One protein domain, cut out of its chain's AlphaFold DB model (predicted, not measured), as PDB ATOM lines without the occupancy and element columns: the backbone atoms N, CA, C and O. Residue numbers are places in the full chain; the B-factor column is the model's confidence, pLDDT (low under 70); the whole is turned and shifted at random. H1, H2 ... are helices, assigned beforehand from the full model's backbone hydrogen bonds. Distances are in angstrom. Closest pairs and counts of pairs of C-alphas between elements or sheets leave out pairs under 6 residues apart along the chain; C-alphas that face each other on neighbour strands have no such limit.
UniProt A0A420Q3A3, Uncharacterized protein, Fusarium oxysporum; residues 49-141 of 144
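AT A GLANCE: This is residues 49 to 141 of the 144 residues of an uncharacterized protein of Fusarium oxysporum (UniProt A0A420Q3A3). Three helices, H5, H6 and H7, form a small up-and-down bundle, each running against the one before it in the chain, and a string of short helices, H1 to H4, runs along the side of H6 and H7 away from H5. H2 packs on H7, H1 sticks out free, and residues 78 to 85 cross from H4 to H5 at the end of the bundle where H5 begins. The printed part has 93 residues with seven named helices, H1 to H7 in chain order, and no named strand; the class is all helix. The whole is compact, with a radius of gyration of the C-alphas of 13.5 A and spans of 34 by 29 by 22 A.

HOW THE PARTS SIT: H6, residues 104 to 118, touches H5, residues 86 to 95, as a helical hairpin at a shallow tilt of 8 degrees, opposite ways; their closest C-alphas, of Thr 92 and Leu 110, are 6.6 A apart. H7, residues 125 to 139, is close to H6 but not clearly touching, with the closest C-alphas, of Val 113 and Val 128, 7.2 A apart; they run opposite ways at a shallow tilt of 34.6 degrees, only just short of steep. With residues 125 to 128 alone, H7 touches H5, the same way at a shallow tilt of 30 degrees; the closest C-alphas, of Val 88 and Leu 125, are 5.7 A apart. With residues 134 to 138 alone, H7 touches H2, residues 57 to 61, the closest C-alphas being those of Ile 60 and Val 135 at 6.5 A. H3, residues 64 to 70, is close to H7 but not clearly touching: the closest C-alphas, of Val 66 and Tyr 131, are 7.9 A apart. H1, residues 49 to 54, and H4, residues 74 to 77, touch no helix. In H1, H2, H3, H5, H6 and H7 every O i to N i+4 pair is within hydrogen-bond range; H4 is too short for such a pair.

IN THESE COORDINATES: H6 measures 21.0 A from first to last C-alpha, H7 21.5 A, H5 14.3 A, H3 10.3 A, H1 8.7 A, H2 5.9 A and H4 5.4 A. H6 begins at C-alpha 104 (23.606, -73.356, -53.642). H1 begins at C-alpha 49 (8.999, -68.881, -63.897), and H7 ends at C-alpha 139 (16.034, -85.706, -54.628).

THE WHOLE: The two C-alphas farthest apart, of Leu 49 and Pro 83, are 38.0 A apart. The printed part has no cut and no long link. Mean pLDDT of the printed part is 70.5; 41 residues are under 70, namely 50 to 52, 54, 56 to 86 and 136 to 141.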
ATOM      1  N   LEU A  49       8.565 -67.778 -63.032       73.88
ATOM      2  CA  LEU A  49       8.999 -68.881 -63.897       73.88
ATOM      3  C   LEU A  49       9.712 -69.989 -63.109       73.88
ATOM      4  O   LEU A  49       9.391 -71.163 -63.289       73.88
ATOM      5  N   PHE A  50      10.620 -69.631 -62.198       69.94
ATOM      6  CA  PHE A  50      11.292 -70.576 -61.304       69.94
ATOM      7  C   PHE A  50      10.284 -71.312 -60.405       69.94
ATOM      8  O   PHE A  50      10.261 -72.540 -60.397       69.94
ATOM      9  N   LEU A  51       9.375 -70.583 -59.744       68.25
ATOM     10  CA  LEU A  51       8.287 -71.134 -58.925       68.25
ATOM     11  C   LEU A  51       7.433 -72.146 -59.711       68.25
ATOM     12  O   LEU A  51       7.099 -73.203 -59.178       68.25
ATOM     13  N   GLY A  52       7.120 -71.855 -60.979       68.06
ATOM     14  CA  GLY A  52       6.394 -72.774 -61.863       68.06
ATOM     15  C   GLY A  52       7.192 -74.028 -62.245       68.06
ATOM     16  O   GLY A  52       6.628 -75.117 -62.304       68.06
ATOM     17  N   GLN A  53       8.505 -73.904 -62.460       70.94
ATOM     18  CA  GLN A  53       9.395 -75.031 -62.780       70.94
ATOM     19  C   GLN A  53       9.724 -75.918 -61.567       70.94
ATOM     20  O   GLN A  53      10.061 -77.092 -61.734       70.94
ATOM     21  N   CYS A  54       9.614 -75.388 -60.347       60.72
ATOM     22  CA  CYS A  54       9.864 -76.123 -59.108       60.72
ATOM     23  C   CYS A  54       8.874 -77.279 -58.861       60.72
ATOM     24  O   CYS A  54       9.258 -78.276 -58.243       60.72
ATOM     25  N   GLY A  55       7.625 -77.170 -59.331       71.81
ATOM     26  CA  GLY A  55       6.588 -78.190 -59.135       71.81
ATOM     27  C   GLY A  55       6.394 -78.566 -57.660       71.81
ATOM     28  O   GLY A  55       6.321 -77.699 -56.786       71.81
ATOM     29  N   ASP A  56       6.372 -79.870 -57.370       63.75
ATOM     30  CA  ASP A  56       6.170 -80.427 -56.022       63.75
ATOM     31  C   ASP A  56       7.208 -79.966 -54.985       63.75
ATOM     32  O   ASP A  56       6.972 -80.103 -53.784       63.75
ATOM     33  N   LEU A  57       8.340 -79.383 -55.408       64.25
ATOM     34  CA  LEU A  57       9.356 -78.841 -54.504       64.25
ATOM     35  C   LEU A  57       8.744 -77.870 -53.480       64.25
ATOM     36  O   LEU A  57       9.156 -77.890 -52.325       64.25
ATOM     37  N   PHE A  58       7.705 -77.102 -53.832       63.09
ATOM     38  CA  PHE A  58       7.012 -76.253 -52.854       63.09
ATOM     39  C   PHE A  58       6.145 -77.019 -51.853       63.09
ATOM     40  O   PHE A  58       6.037 -76.582 -50.713       63.09
ATOM     41  N   GLN A  59       5.575 -78.171 -52.206       62.19
ATOM     42  CA  GLN A  59       4.831 -79.025 -51.262       62.19
ATOM     43  C   GLN A  59       5.781 -79.777 -50.313       62.19
ATOM     44  O   GLN A  59       5.470 -80.023 -49.150       62.19
ATOM     45  N   ILE A  60       6.973 -80.092 -50.817       60.22
ATOM     46  CA  ILE A  60       8.055 -80.773 -50.104       60.22
ATOM     47  C   ILE A  60       8.732 -79.814 -49.119       60.22
ATOM     48  O   ILE A  60       8.836 -80.128 -47.935       60.22
ATOM     49  N   LEU A  61       9.115 -78.618 -49.582       62.66
ATOM     50  CA  LEU A  61       9.714 -77.575 -48.749       62.66
ATOM     51  C   LEU A  61       8.707 -76.936 -47.788       62.66
ATOM     52  O   LEU A  61       9.090 -76.597 -46.680       62.66
ATOM     53  N   SER A  62       7.417 -76.819 -48.138       60.66
ATOM     54  CA  SER A  62       6.391 -76.368 -47.173       60.66
ATOM     55  C   SER A  62       6.104 -77.379 -46.060       60.66
ATOM     56  O   SER A  62       5.299 -77.095 -45.174       60.66
ATOM     57  N   GLY A  63       6.737 -78.559 -46.087       56.41
ATOM     58  CA  GLY A  63       6.540 -79.583 -45.072       56.41
ATOM     59  C   GLY A  63       5.085 -80.042 -44.993       56.41
ATOM     60  O   GLY A  63       4.629 -80.389 -43.908       56.41
ATOM     61  N   LEU A  64       4.345 -80.047 -46.114       56.25
ATOM     62  CA  LEU A  64       2.900 -80.324 -46.137       56.25
ATOM     63  C   LEU A  64       2.554 -81.688 -45.505       56.25
ATOM     64  O   LEU A  64       1.501 -81.868 -44.901       56.25
ATOM     65  N   TRP A  65       3.487 -82.639 -45.598       49.72
ATOM     66  CA  TRP A  65       3.431 -83.936 -44.926       49.72
ATOM     67  C   TRP A  65       3.638 -83.846 -43.403       49.72
ATOM     68  O   TRP A  65       2.957 -84.535 -42.652       49.72
ATOM     69  N   VAL A  66       4.554 -82.992 -42.936       45.94
ATOM     70  CA  VAL A  66       4.870 -82.780 -41.510       45.94
ATOM     71  C   VAL A  66       3.700 -82.086 -40.808       45.94
ATOM     72  O   VAL A  66       3.239 -82.550 -39.767       45.94
ATOM     73  N   THR A  67       3.149 -81.027 -41.411       47.12
ATOM     74  CA  THR A  67       1.975 -80.320 -40.872       47.12
ATOM     75  C   THR A  67       0.730 -81.212 -40.843       47.12
ATOM     76  O   THR A  67      -0.019 -81.161 -39.867       47.12
ATOM     77  N   ALA A  68       0.546 -82.089 -41.840       47.47
ATOM     78  CA  ALA A  68      -0.533 -83.078 -41.856       47.47
ATOM     79  C   ALA A  68      -0.342 -84.217 -40.829       47.47
ATOM     80  O   ALA A  68      -1.299 -84.591 -40.154       47.47
ATOM     81  N   LYS A  69       0.881 -84.753 -40.681       44.50
ATOM     82  CA  LYS A  69       1.215 -85.857 -39.754       44.50
ATOM     83  C   LYS A  69       1.091 -85.446 -38.282       44.50
ATOM     84  O   LYS A  69       0.662 -86.259 -37.468       44.50
ATOM     85  N   TYR A  70       1.443 -84.202 -37.947       52.47
ATOM     86  CA  TYR A  70       1.551 -83.725 -36.559       52.47
ATOM     87  C   TYR A  70       0.521 -82.655 -36.148       52.47
ATOM     88  O   TYR A  70       0.578 -82.151 -35.031       52.47
ATOM     89  N   GLN A  71      -0.434 -82.306 -37.021       53.00
ATOM     90  CA  GLN A  71      -1.487 -81.304 -36.761       53.00
ATOM     91  C   GLN A  71      -0.960 -79.937 -36.271       53.00
ATOM     92  O   GLN A  71      -1.586 -79.276 -35.438       53.00
ATOM     93  N   TYR A  72       0.180 -79.478 -36.801       53.00
ATOM     94  CA  TYR A  72       0.755 -78.172 -36.460       53.00
ATOM     95  C   TYR A  72      -0.150 -77.020 -36.927       53.00
ATOM     96  O   TYR A  72      -0.028 -76.512 -38.040       53.00
ATOM     97  N   SER A  73      -1.065 -76.594 -36.054       48.94
ATOM     98  CA  SER A  73      -1.952 -75.456 -36.296       48.94
ATOM     99  C   SER A  73      -1.141 -74.150 -36.358       48.94
ATOM    100  O   SER A  73      -0.522 -73.788 -35.350       48.94
ATOM    101  N   PRO A  74      -1.150 -73.394 -37.478       49.03
ATOM    102  CA  PRO A  74      -0.302 -72.204 -37.637       49.03
ATOM    103  C   PRO A  74      -0.543 -71.113 -36.579       49.03
ATOM    104  O   PRO A  74       0.384 -70.427 -36.158       49.03
ATOM    105  N   SER A  75      -1.784 -70.995 -36.087       48.31
ATOM    106  CA  SER A  75      -2.165 -70.056 -35.014       48.31
ATOM    107  C   SER A  75      -1.652 -70.471 -33.623       48.31
ATOM    108  O   SER A  75      -1.639 -69.656 -32.701       48.31
ATOM    109  N   SER A  76      -1.215 -71.728 -33.463       46.22
ATOM    110  CA  SER A  76      -0.566 -72.225 -32.244       46.22
ATOM    111  C   SER A  76       0.930 -71.911 -32.259       46.22
ATOM    112  O   SER A  76       1.409 -71.200 -31.378       46.22
ATOM    113  N   ALA A  77       1.650 -72.343 -33.304       48.06
ATOM    114  CA  ALA A  77       3.101 -72.160 -33.420       48.06
ATOM    115  C   ALA A  77       3.517 -70.682 -33.303       48.06
ATOM    116  O   ALA A  77       4.383 -70.343 -32.500       48.06
ATOM    117  N   LEU A  78       2.811 -69.782 -34.000       46.44
ATOM    118  CA  LEU A  78       3.089 -68.341 -33.974       46.44
ATOM    119  C   LEU A  78       2.815 -67.680 -32.607       46.44
ATOM    120  O   LEU A  78       3.402 -66.645 -32.298       46.44
ATOM    121  N   LYS A  79       1.951 -68.266 -31.766       44.00
ATOM    122  CA  LYS A  79       1.720 -67.808 -30.382       44.00
ATOM    123  C   LYS A  79       2.654 -68.472 -29.375       44.00
ATOM    124  O   LYS A  79       2.923 -67.893 -28.325       44.00
ATOM    125  N   GLN A  80       3.153 -69.665 -29.684       46.06
ATOM    126  CA  GLN A  80       4.073 -70.419 -28.849       46.06
ATOM    127  C   GLN A  80       5.507 -70.292 -29.371       46.06
ATOM    128  O   GLN A  80       6.165 -71.282 -29.689       46.06
ATOM    129  N   ALA A  81       6.020 -69.057 -29.354       49.09
ATOM    130  CA  ALA A  81       7.451 -68.767 -29.396       49.09
ATOM    131  C   ALA A  81       8.127 -69.257 -28.097       49.09
ATOM    132  O   ALA A  81       8.592 -68.482 -27.259       49.09
ATOM    133  N   ARG A  82       8.131 -70.581 -27.908       52.72
ATOM    134  CA  ARG A  82       8.904 -71.285 -26.887       52.72
ATOM    135  C   ARG A  82      10.373 -70.874 -27.050       52.72
ATOM    136  O   ARG A  82      10.814 -70.740 -28.194       52.72
ATOM    137  N   PRO A  83      11.148 -70.695 -25.963       49.97
ATOM    138  CA  PRO A  83      12.585 -70.498 -26.087       49.97
ATOM    139  C   PRO A  83      13.169 -71.659 -26.894       49.97
ATOM    140  O   PRO A  83      13.126 -72.805 -26.444       49.97
ATOM    141  N   GLN A  84      13.638 -71.369 -28.109       55.41
ATOM    142  CA  GLN A  84      14.294 -72.363 -28.954       55.41
ATOM    143  C   GLN A  84      15.519 -72.866 -28.196       55.41
ATOM    144  O   GLN A  84      16.306 -72.052 -27.701       55.41
ATOM    145  N   SER A  85      15.692 -74.184 -28.093       58.00
ATOM    146  CA  SER A  85      16.945 -74.726 -27.574       58.00
ATOM    147  C   SER A  85      18.086 -74.269 -28.484       58.00
ATOM    148  O   SER A  85      17.978 -74.309 -29.714       58.00
ATOM    149  N   GLY A  86      19.175 -73.789 -27.876       62.59
ATOM    150  CA  GLY A  86      20.322 -73.250 -28.617       62.59
ATOM    151  C   GLY A  86      20.884 -74.256 -29.624       62.59
ATOM    152  O   GLY A  86      21.335 -73.867 -30.699       62.59
ATOM    153  N   ASP A  87      20.747 -75.543 -29.306       73.94
ATOM    154  CA  ASP A  87      21.151 -76.700 -30.102       73.94
ATOM    155  C   ASP A  87      20.595 -76.683 -31.533       73.94
ATOM    156  O   ASP A  87      21.309 -77.047 -32.464       73.94
ATOM    157  N   VAL A  88      19.355 -76.223 -31.747       79.38
ATOM    158  CA  VAL A  88      18.713 -76.275 -33.076       79.38
ATOM    159  C   VAL A  88      19.280 -75.197 -34.007       79.38
ATOM    160  O   VAL A  88      19.575 -75.483 -35.166       79.38
ATOM    161  N   LYS A  89      19.534 -73.983 -33.492       77.69
ATOM    162  CA  LYS A  89      20.267 -72.938 -34.237       77.69
ATOM    163  C   LYS A  89      21.744 -73.290 -34.414       77.69
ATOM    164  O   LYS A  89      22.317 -73.035 -35.467       77.69
ATOM    165  N   SER A  90      22.354 -73.878 -33.384       83.69
ATOM    166  CA  SER A  90      23.739 -74.357 -33.430       83.69
ATOM    167  C   SER A  90      23.911 -75.419 -34.523       83.69
ATOM    168  O   SER A  90      24.869 -75.366 -35.290       83.69
ATOM    169  N   CYS A  91      22.933 -76.318 -34.671       83.56
ATOM    170  CA  CYS A  91      22.899 -77.329 -35.722       83.56
ATOM    171  C   CYS A  91      22.890 -76.710 -37.128       83.56
ATOM    172  O   CYS A  91      23.793 -77.011 -37.907       83.56
ATOM    173  N   THR A  92      21.951 -75.814 -37.465       83.19
ATOM    174  CA  THR A  92      21.929 -75.221 -38.818       83.19
ATOM    175  C   THR A  92      23.144 -74.335 -39.092       83.19
ATOM    176  O   THR A  92      23.656 -74.335 -40.213       83.19
ATOM    177  N   GLN A  93      23.678 -73.653 -38.073       86.12
ATOM    178  CA  GLN A  93      24.937 -72.914 -38.180       86.12
ATOM    179  C   GLN A  93      26.133 -73.841 -38.456       86.12
ATOM    180  O   GLN A  93      26.948 -73.518 -39.319       86.12
ATOM    181  N   HIS A  94      26.231 -74.992 -37.784       86.19
ATOM    182  CA  HIS A  94      27.284 -75.981 -38.034       86.19
ATOM    183  C   HIS A  94      27.136 -76.622 -39.421       86.19
ATOM    184  O   HIS A  94      28.129 -76.796 -40.122       86.19
ATOM    185  N   MET A  95      25.913 -76.929 -39.865       85.38
ATOM    186  CA  MET A  95      25.669 -77.440 -41.222       85.38
ATOM    187  C   MET A  95      26.066 -76.408 -42.286       85.38
ATOM    188  O   MET A  95      26.667 -76.769 -43.287       85.38
ATOM    189  N   ARG A  96      25.825 -75.110 -42.050       85.31
ATOM    190  CA  ARG A  96      26.270 -74.013 -42.933       85.31
ATOM    191  C   ARG A  96      27.801 -73.839 -42.972       85.31
ATOM    192  O   ARG A  96      28.297 -73.161 -43.868       85.31
ATOM    193  N   GLN A  97      28.546 -74.423 -42.032       86.12
ATOM    194  CA  GLN A  97      30.018 -74.433 -42.004       86.12
ATOM    195  C   GLN A  97      30.631 -75.729 -42.559       86.12
ATOM    196  O   GLN A  97      31.844 -75.806 -42.721       86.12
ATOM    197  N   ASP A  98      29.814 -76.741 -42.854       85.94
ATOM    198  CA  ASP A  98      30.260 -78.011 -43.420       85.94
ATOM    199  C   ASP A  98      30.407 -77.882 -44.948       85.94
ATOM    200  O   ASP A  98      29.515 -77.373 -45.635       85.94
ATOM    201  N   GLU A  99      31.540 -78.333 -45.492       83.06
ATOM    202  CA  GLU A  99      31.849 -78.285 -46.930       83.06
ATOM    203  C   GLU A  99      30.805 -79.028 -47.787       83.06
ATOM    204  O   GLU A  99      30.523 -78.637 -48.920       83.06
ATOM    205  N   SER A 100      30.163 -80.067 -47.238       80.94
ATOM    206  CA  SER A 100      29.144 -80.858 -47.942       80.94
ATOM    207  C   SER A 100      27.816 -80.122 -48.170       80.94
ATOM    208  O   SER A 100      27.008 -80.587 -48.974       80.94
ATOM    209  N   PHE A 101      27.602 -78.968 -47.526       80.38
ATOM    210  CA  PHE A 101      26.398 -78.142 -47.676       80.38
ATOM    211  C   PHE A 101      26.645 -76.804 -48.395       80.38
ATOM    212  O   PHE A 101      25.705 -76.022 -48.526       80.38
ATOM    213  N   GLN A 102      27.864 -76.530 -48.883       85.44
ATOM    214  CA  GLN A 102      28.205 -75.253 -49.540       85.44
ATOM    215  C   GLN A 102      27.602 -75.086 -50.943       85.44
ATOM    216  O   GLN A 102      27.677 -74.001 -51.524       85.44
ATOM    217  N   ASP A 103      26.998 -76.132 -51.517       84.88
ATOM    218  CA  ASP A 103      26.323 -75.999 -52.805       84.88
ATOM    219  C   ASP A 103      25.066 -75.096 -52.689       84.88
ATOM    220  O   ASP A 103      24.376 -75.111 -51.662       84.88
ATOM    221  N   PRO A 104      24.713 -74.313 -53.729       81.12
ATOM    222  CA  PRO A 104      23.606 -73.356 -53.642       81.12
ATOM    223  C   PRO A 104      22.228 -73.966 -53.338       81.12
ATOM    224  O   PRO A 104      21.355 -73.263 -52.826       81.12
ATOM    225  N   PHE A 105      22.002 -75.248 -53.644       80.25
ATOM    226  CA  PHE A 105      20.745 -75.934 -53.350       80.25
ATOM    227  C   PHE A 105      20.687 -76.361 -51.876       80.25
ATOM    228  O   PHE A 105      19.670 -76.130 -51.219       80.25
ATOM    229  N   SER A 106      21.785 -76.884 -51.325       81.94
ATOM    230  CA  SER A 106      21.915 -77.183 -49.891       81.94
ATOM    231  C   SER A 106      21.817 -75.926 -49.020       81.94
ATOM    232  O   SER A 106      21.033 -75.905 -48.067       81.94
ATOM    233  N   LEU A 107      22.499 -74.834 -49.388       85.62
ATOM    234  CA  LEU A 107      22.352 -73.528 -48.724       85.62
ATOM    235  C   LEU A 107      20.917 -72.972 -48.828       85.62
ATOM    236  O   LEU A 107      20.422 -72.338 -47.887       85.62
ATOM    237  N   GLY A 108      20.232 -73.233 -49.946       85.50
ATOM    238  CA  GLY A 108      18.815 -72.920 -50.135       85.50
ATOM    239  C   GLY A 108      17.910 -73.679 -49.161       85.50
ATOM    240  O   GLY A 108      17.071 -73.064 -48.504       85.50
ATOM    241  N   ILE A 109      18.118 -74.991 -49.001       85.50
ATOM    242  CA  ILE A 109      17.381 -75.810 -48.025       85.50
ATOM    243  C   ILE A 109      17.651 -75.330 -46.597       85.50
ATOM    244  O   ILE A 109      16.694 -75.096 -45.861       85.50
ATOM    245  N   LEU A 110      18.917 -75.134 -46.207       88.56
ATOM    246  CA  LEU A 110      19.270 -74.668 -44.859       88.56
ATOM    247  C   LEU A 110      18.594 -73.334 -44.516       88.56
ATOM    248  O   LEU A 110      18.082 -73.175 -43.415       88.56
ATOM    249  N   SER A 111      18.484 -72.416 -45.477       87.94
ATOM    250  CA  SER A 111      17.801 -71.128 -45.279       87.94
ATOM    251  C   SER A 111      16.278 -71.271 -45.078       87.94
ATOM    252  O   SER A 111      15.647 -70.426 -44.438       87.94
ATOM    253  N   ILE A 112      15.674 -72.361 -45.561       86.81
ATOM    254  CA  ILE A 112      14.271 -72.715 -45.289       86.81
ATOM    255  C   ILE A 112      14.141 -73.391 -43.918       86.81
ATOM    256  O   ILE A 112      13.216 -73.061 -43.177       86.81
ATOM    257  N   VAL A 113      15.093 -74.246 -43.524       88.25
ATOM    258  CA  VAL A 113      15.161 -74.805 -42.159       88.25
ATOM    259  C   VAL A 113      15.291 -73.679 -41.127       88.25
ATOM    260  O   VAL A 113      14.482 -73.611 -40.206       88.25
ATOM    261  N   ASP A 114      16.219 -72.736 -41.333       87.19
ATOM    262  CA  ASP A 114      16.388 -71.526 -40.514       87.19
ATOM    263  C   ASP A 114      15.067 -70.736 -40.390       87.19
ATOM    264  O   ASP A 114      14.735 -70.220 -39.319       87.19
ATOM    265  N   THR A 115      14.284 -70.655 -41.471       85.88
ATOM    266  CA  THR A 115      12.968 -69.991 -41.489       85.88
ATOM    267  C   THR A 115      11.919 -70.777 -40.693       85.88
ATOM    268  O   THR A 115      11.128 -70.191 -39.955       85.88
ATOM    269  N   PHE A 116      11.906 -72.106 -40.790       84.31
ATOM    270  CA  PHE A 116      10.924 -72.954 -40.104       84.31
ATOM    271  C   PHE A 116      11.202 -73.087 -38.607       84.31
ATOM    272  O   PHE A 116      10.258 -73.150 -37.816       84.31
ATOM    273  N   ILE A 117      12.475 -73.044 -38.212       84.06
ATOM    274  CA  ILE A 117      12.893 -72.872 -36.818       84.06
ATOM    275  C   ILE A 117      12.348 -71.538 -36.287       84.06
ATOM    276  O   ILE A 117      11.653 -71.519 -35.272       84.06
ATOM    277  N   GLN A 118      12.584 -70.423 -36.994       81.62
ATOM    278  CA  GLN A 118      12.083 -69.091 -36.610       81.62
ATOM    279  C   GLN A 118      10.555 -69.022 -36.466       81.62
ATOM    280  O   GLN A 118      10.068 -68.364 -35.550       81.62
ATOM    281  N   LEU A 119       9.807 -69.724 -37.320       78.12
ATOM    282  CA  LEU A 119       8.341 -69.809 -37.261       78.12
ATOM    283  C   LEU A 119       7.810 -70.839 -36.240       78.12
ATOM    284  O   LEU A 119       6.597 -70.970 -36.084       78.12
ATOM    285  N   GLY A 120       8.689 -71.564 -35.539       76.06
ATOM    286  CA  GLY A 120       8.317 -72.536 -34.507       76.06
ATOM    287  C   GLY A 120       7.785 -73.874 -35.034       76.06
ATOM    288  O   GLY A 120       7.181 -74.618 -34.262       76.06
ATOM    289  N   TYR A 121       7.998 -74.194 -36.316       80.06
ATOM    290  CA  TYR A 121       7.609 -75.479 -36.918       80.06
ATOM    291  C   TYR A 121       8.629 -76.596 -36.674       80.06
ATOM    292  O   TYR A 121       8.246 -77.758 -36.637       80.06
ATOM    293  N   LEU A 122       9.910 -76.251 -36.502       84.56
ATOM    294  CA  LEU A 122      10.979 -77.182 -36.130       84.56
ATOM    295  C   LEU A 122      11.529 -76.718 -34.774       84.56
ATOM    296  O   LEU A 122      12.158 -75.661 -34.697       84.56
ATOM    297  N   GLN A 123      11.227 -77.447 -33.695       82.69
ATOM    298  CA  GLN A 123      11.558 -77.039 -32.315       82.69
ATOM    299  C   GLN A 123      12.628 -77.924 -31.667       82.69
ATOM    300  O   GLN A 123      13.193 -77.553 -30.638       82.69
ATOM    301  N   THR A 124      12.912 -79.078 -32.262       84.31
ATOM    302  CA  THR A 124      13.879 -80.072 -31.801       84.31
ATOM    303  C   THR A 124      14.864 -80.437 -32.913       84.31
ATOM    304  O   THR A 124      14.633 -80.179 -34.096       84.31
ATOM    305  N   LEU A 125      15.971 -81.080 -32.533       83.50
ATOM    306  CA  LEU A 125      16.923 -81.648 -33.490       83.50
ATOM    307  C   LEU A 125      16.289 -82.775 -34.331       83.50
ATOM    308  O   LEU A 125      16.625 -82.929 -35.502       83.50
ATOM    309  N   GLU A 126      15.337 -83.519 -33.755       84.69
ATOM    310  CA  GLU A 126      14.613 -84.599 -34.434       84.69
ATOM    311  C   GLU A 126      13.663 -84.061 -35.518       84.69
ATOM    312  O   GLU A 126      13.640 -84.615 -36.616       84.69
ATOM    313  N   ASP A 127      12.980 -82.929 -35.283       83.31
ATOM    314  CA  ASP A 127      12.166 -82.255 -36.312       83.31
ATOM    315  C   ASP A 127      13.022 -81.867 -37.531       83.31
ATOM    316  O   ASP A 127      12.660 -82.133 -38.681       83.31
ATOM    317  N   VAL A 128      14.187 -81.251 -37.281       86.69
ATOM    318  CA  VAL A 128      15.144 -80.865 -38.331       86.69
ATOM    319  C   VAL A 128      15.663 -82.101 -39.067       86.69
ATOM    320  O   VAL A 128      15.762 -82.087 -40.296       86.69
ATOM    321  N   GLN A 129      15.941 -83.193 -38.351       85.12
ATOM    322  CA  GLN A 129      16.411 -84.439 -38.947       85.12
ATOM    323  C   GLN A 129      15.329 -85.135 -39.797       85.12
ATOM    324  O   GLN A 129      15.632 -85.521 -40.928       85.12
ATOM    325  N   GLU A 130      14.073 -85.254 -39.334       84.81
ATOM    326  CA  GLU A 130      12.957 -85.763 -40.157       84.81
ATOM    327  C   GLU A 130      12.777 -84.903 -41.420       84.81
ATOM    328  O   GLU A 130      12.649 -85.452 -42.518       84.81
ATOM    329  N   TYR A 131      12.818 -83.571 -41.291       85.50
ATOM    330  CA  TYR A 131      12.673 -82.649 -42.420       85.50
ATOM    331  C   TYR A 131      13.810 -82.797 -43.447       85.50
ATOM    332  O   TYR A 131      13.545 -82.995 -44.637       85.50
ATOM    333  N   MET A 132      15.076 -82.784 -43.014       84.75
ATOM    334  CA  MET A 132      16.225 -82.946 -43.918       84.75
ATOM    335  C   MET A 132      16.231 -84.322 -44.601       84.75
ATOM    336  O   MET A 132      16.525 -84.423 -45.796       84.75
ATOM    337  N   ILE A 133      15.830 -85.383 -43.890       82.75
ATOM    338  CA  ILE A 133      15.646 -86.721 -44.470       82.75
ATOM    339  C   ILE A 133      14.513 -86.726 -45.508       82.75
ATOM    340  O   ILE A 133      14.650 -87.371 -46.551       82.75
ATOM    341  N   LEU A 134      13.406 -86.018 -45.267       80.75
ATOM    342  CA  LEU A 134      12.285 -85.915 -46.204       80.75
ATOM    343  C   LEU A 134      12.709 -85.217 -47.506       80.75
ATOM    344  O   LEU A 134      12.498 -85.773 -48.587       80.75
ATOM    345  N   VAL A 135      13.376 -84.062 -47.414       75.56
ATOM    346  CA  VAL A 135      13.856 -83.307 -48.586       75.56
ATOM    347  C   VAL A 135      14.948 -84.082 -49.345       75.56
ATOM    348  O   VAL A 135      14.891 -84.194 -50.572       75.56
ATOM    349  N   GLY A 136      15.888 -84.728 -48.645       69.31
ATOM    350  CA  GLY A 136      16.924 -85.561 -49.273       69.31
ATOM    351  C   GLY A 136      16.384 -86.829 -49.958       69.31
ATOM    352  O   GLY A 136      16.872 -87.237 -51.017       69.31
ATOM    353  N   LYS A 137      15.329 -87.452 -49.409       59.03
ATOM    354  CA  LYS A 137      14.667 -88.619 -50.030       59.03
ATOM    355  C   LYS A 137      13.865 -88.258 -51.280       59.03
ATOM    356  O   LYS A 137      13.666 -89.130 -52.126       59.03
ATOM    357  N   VAL A 138      13.442 -87.001 -51.423       52.62
ATOM    358  CA  VAL A 138      12.812 -86.487 -52.646       52.62
ATOM    359  C   VAL A 138      13.816 -86.400 -53.792       52.62
ATOM    360  O   VAL A 138      13.534 -86.946 -54.858       52.62
ATOM    361  N   GLN A 139      14.999 -85.801 -53.582       50.19
ATOM    362  CA  GLN A 139      16.034 -85.706 -54.628       50.19
ATOM    363  C   GLN A 139      16.324 -87.072 -55.272       50.19
ATOM    364  O   GLN A 139      16.289 -87.209 -56.495       50.19
ATOM    365  N   LYS A 140      16.542 -88.111 -54.451       48.97
ATOM    366  CA  LYS A 140      16.899 -89.458 -54.931       48.97
ATOM    367  C   LYS A 140      15.814 -90.155 -55.764       48.97
ATOM    368  O   LYS A 140      16.115 -91.170 -56.387       48.97
ATOM    369  N   ARG A 141      14.577 -89.646 -55.809       51.97
ATOM    370  CA  ARG A 141      13.500 -90.201 -56.650       51.97
ATOM    371  C   ARG A 141      13.484 -89.673 -58.087       51.97
ATOM    372  O   ARG A 141      12.777 -90.256 -58.897       51.97
TER     373      ARG A 141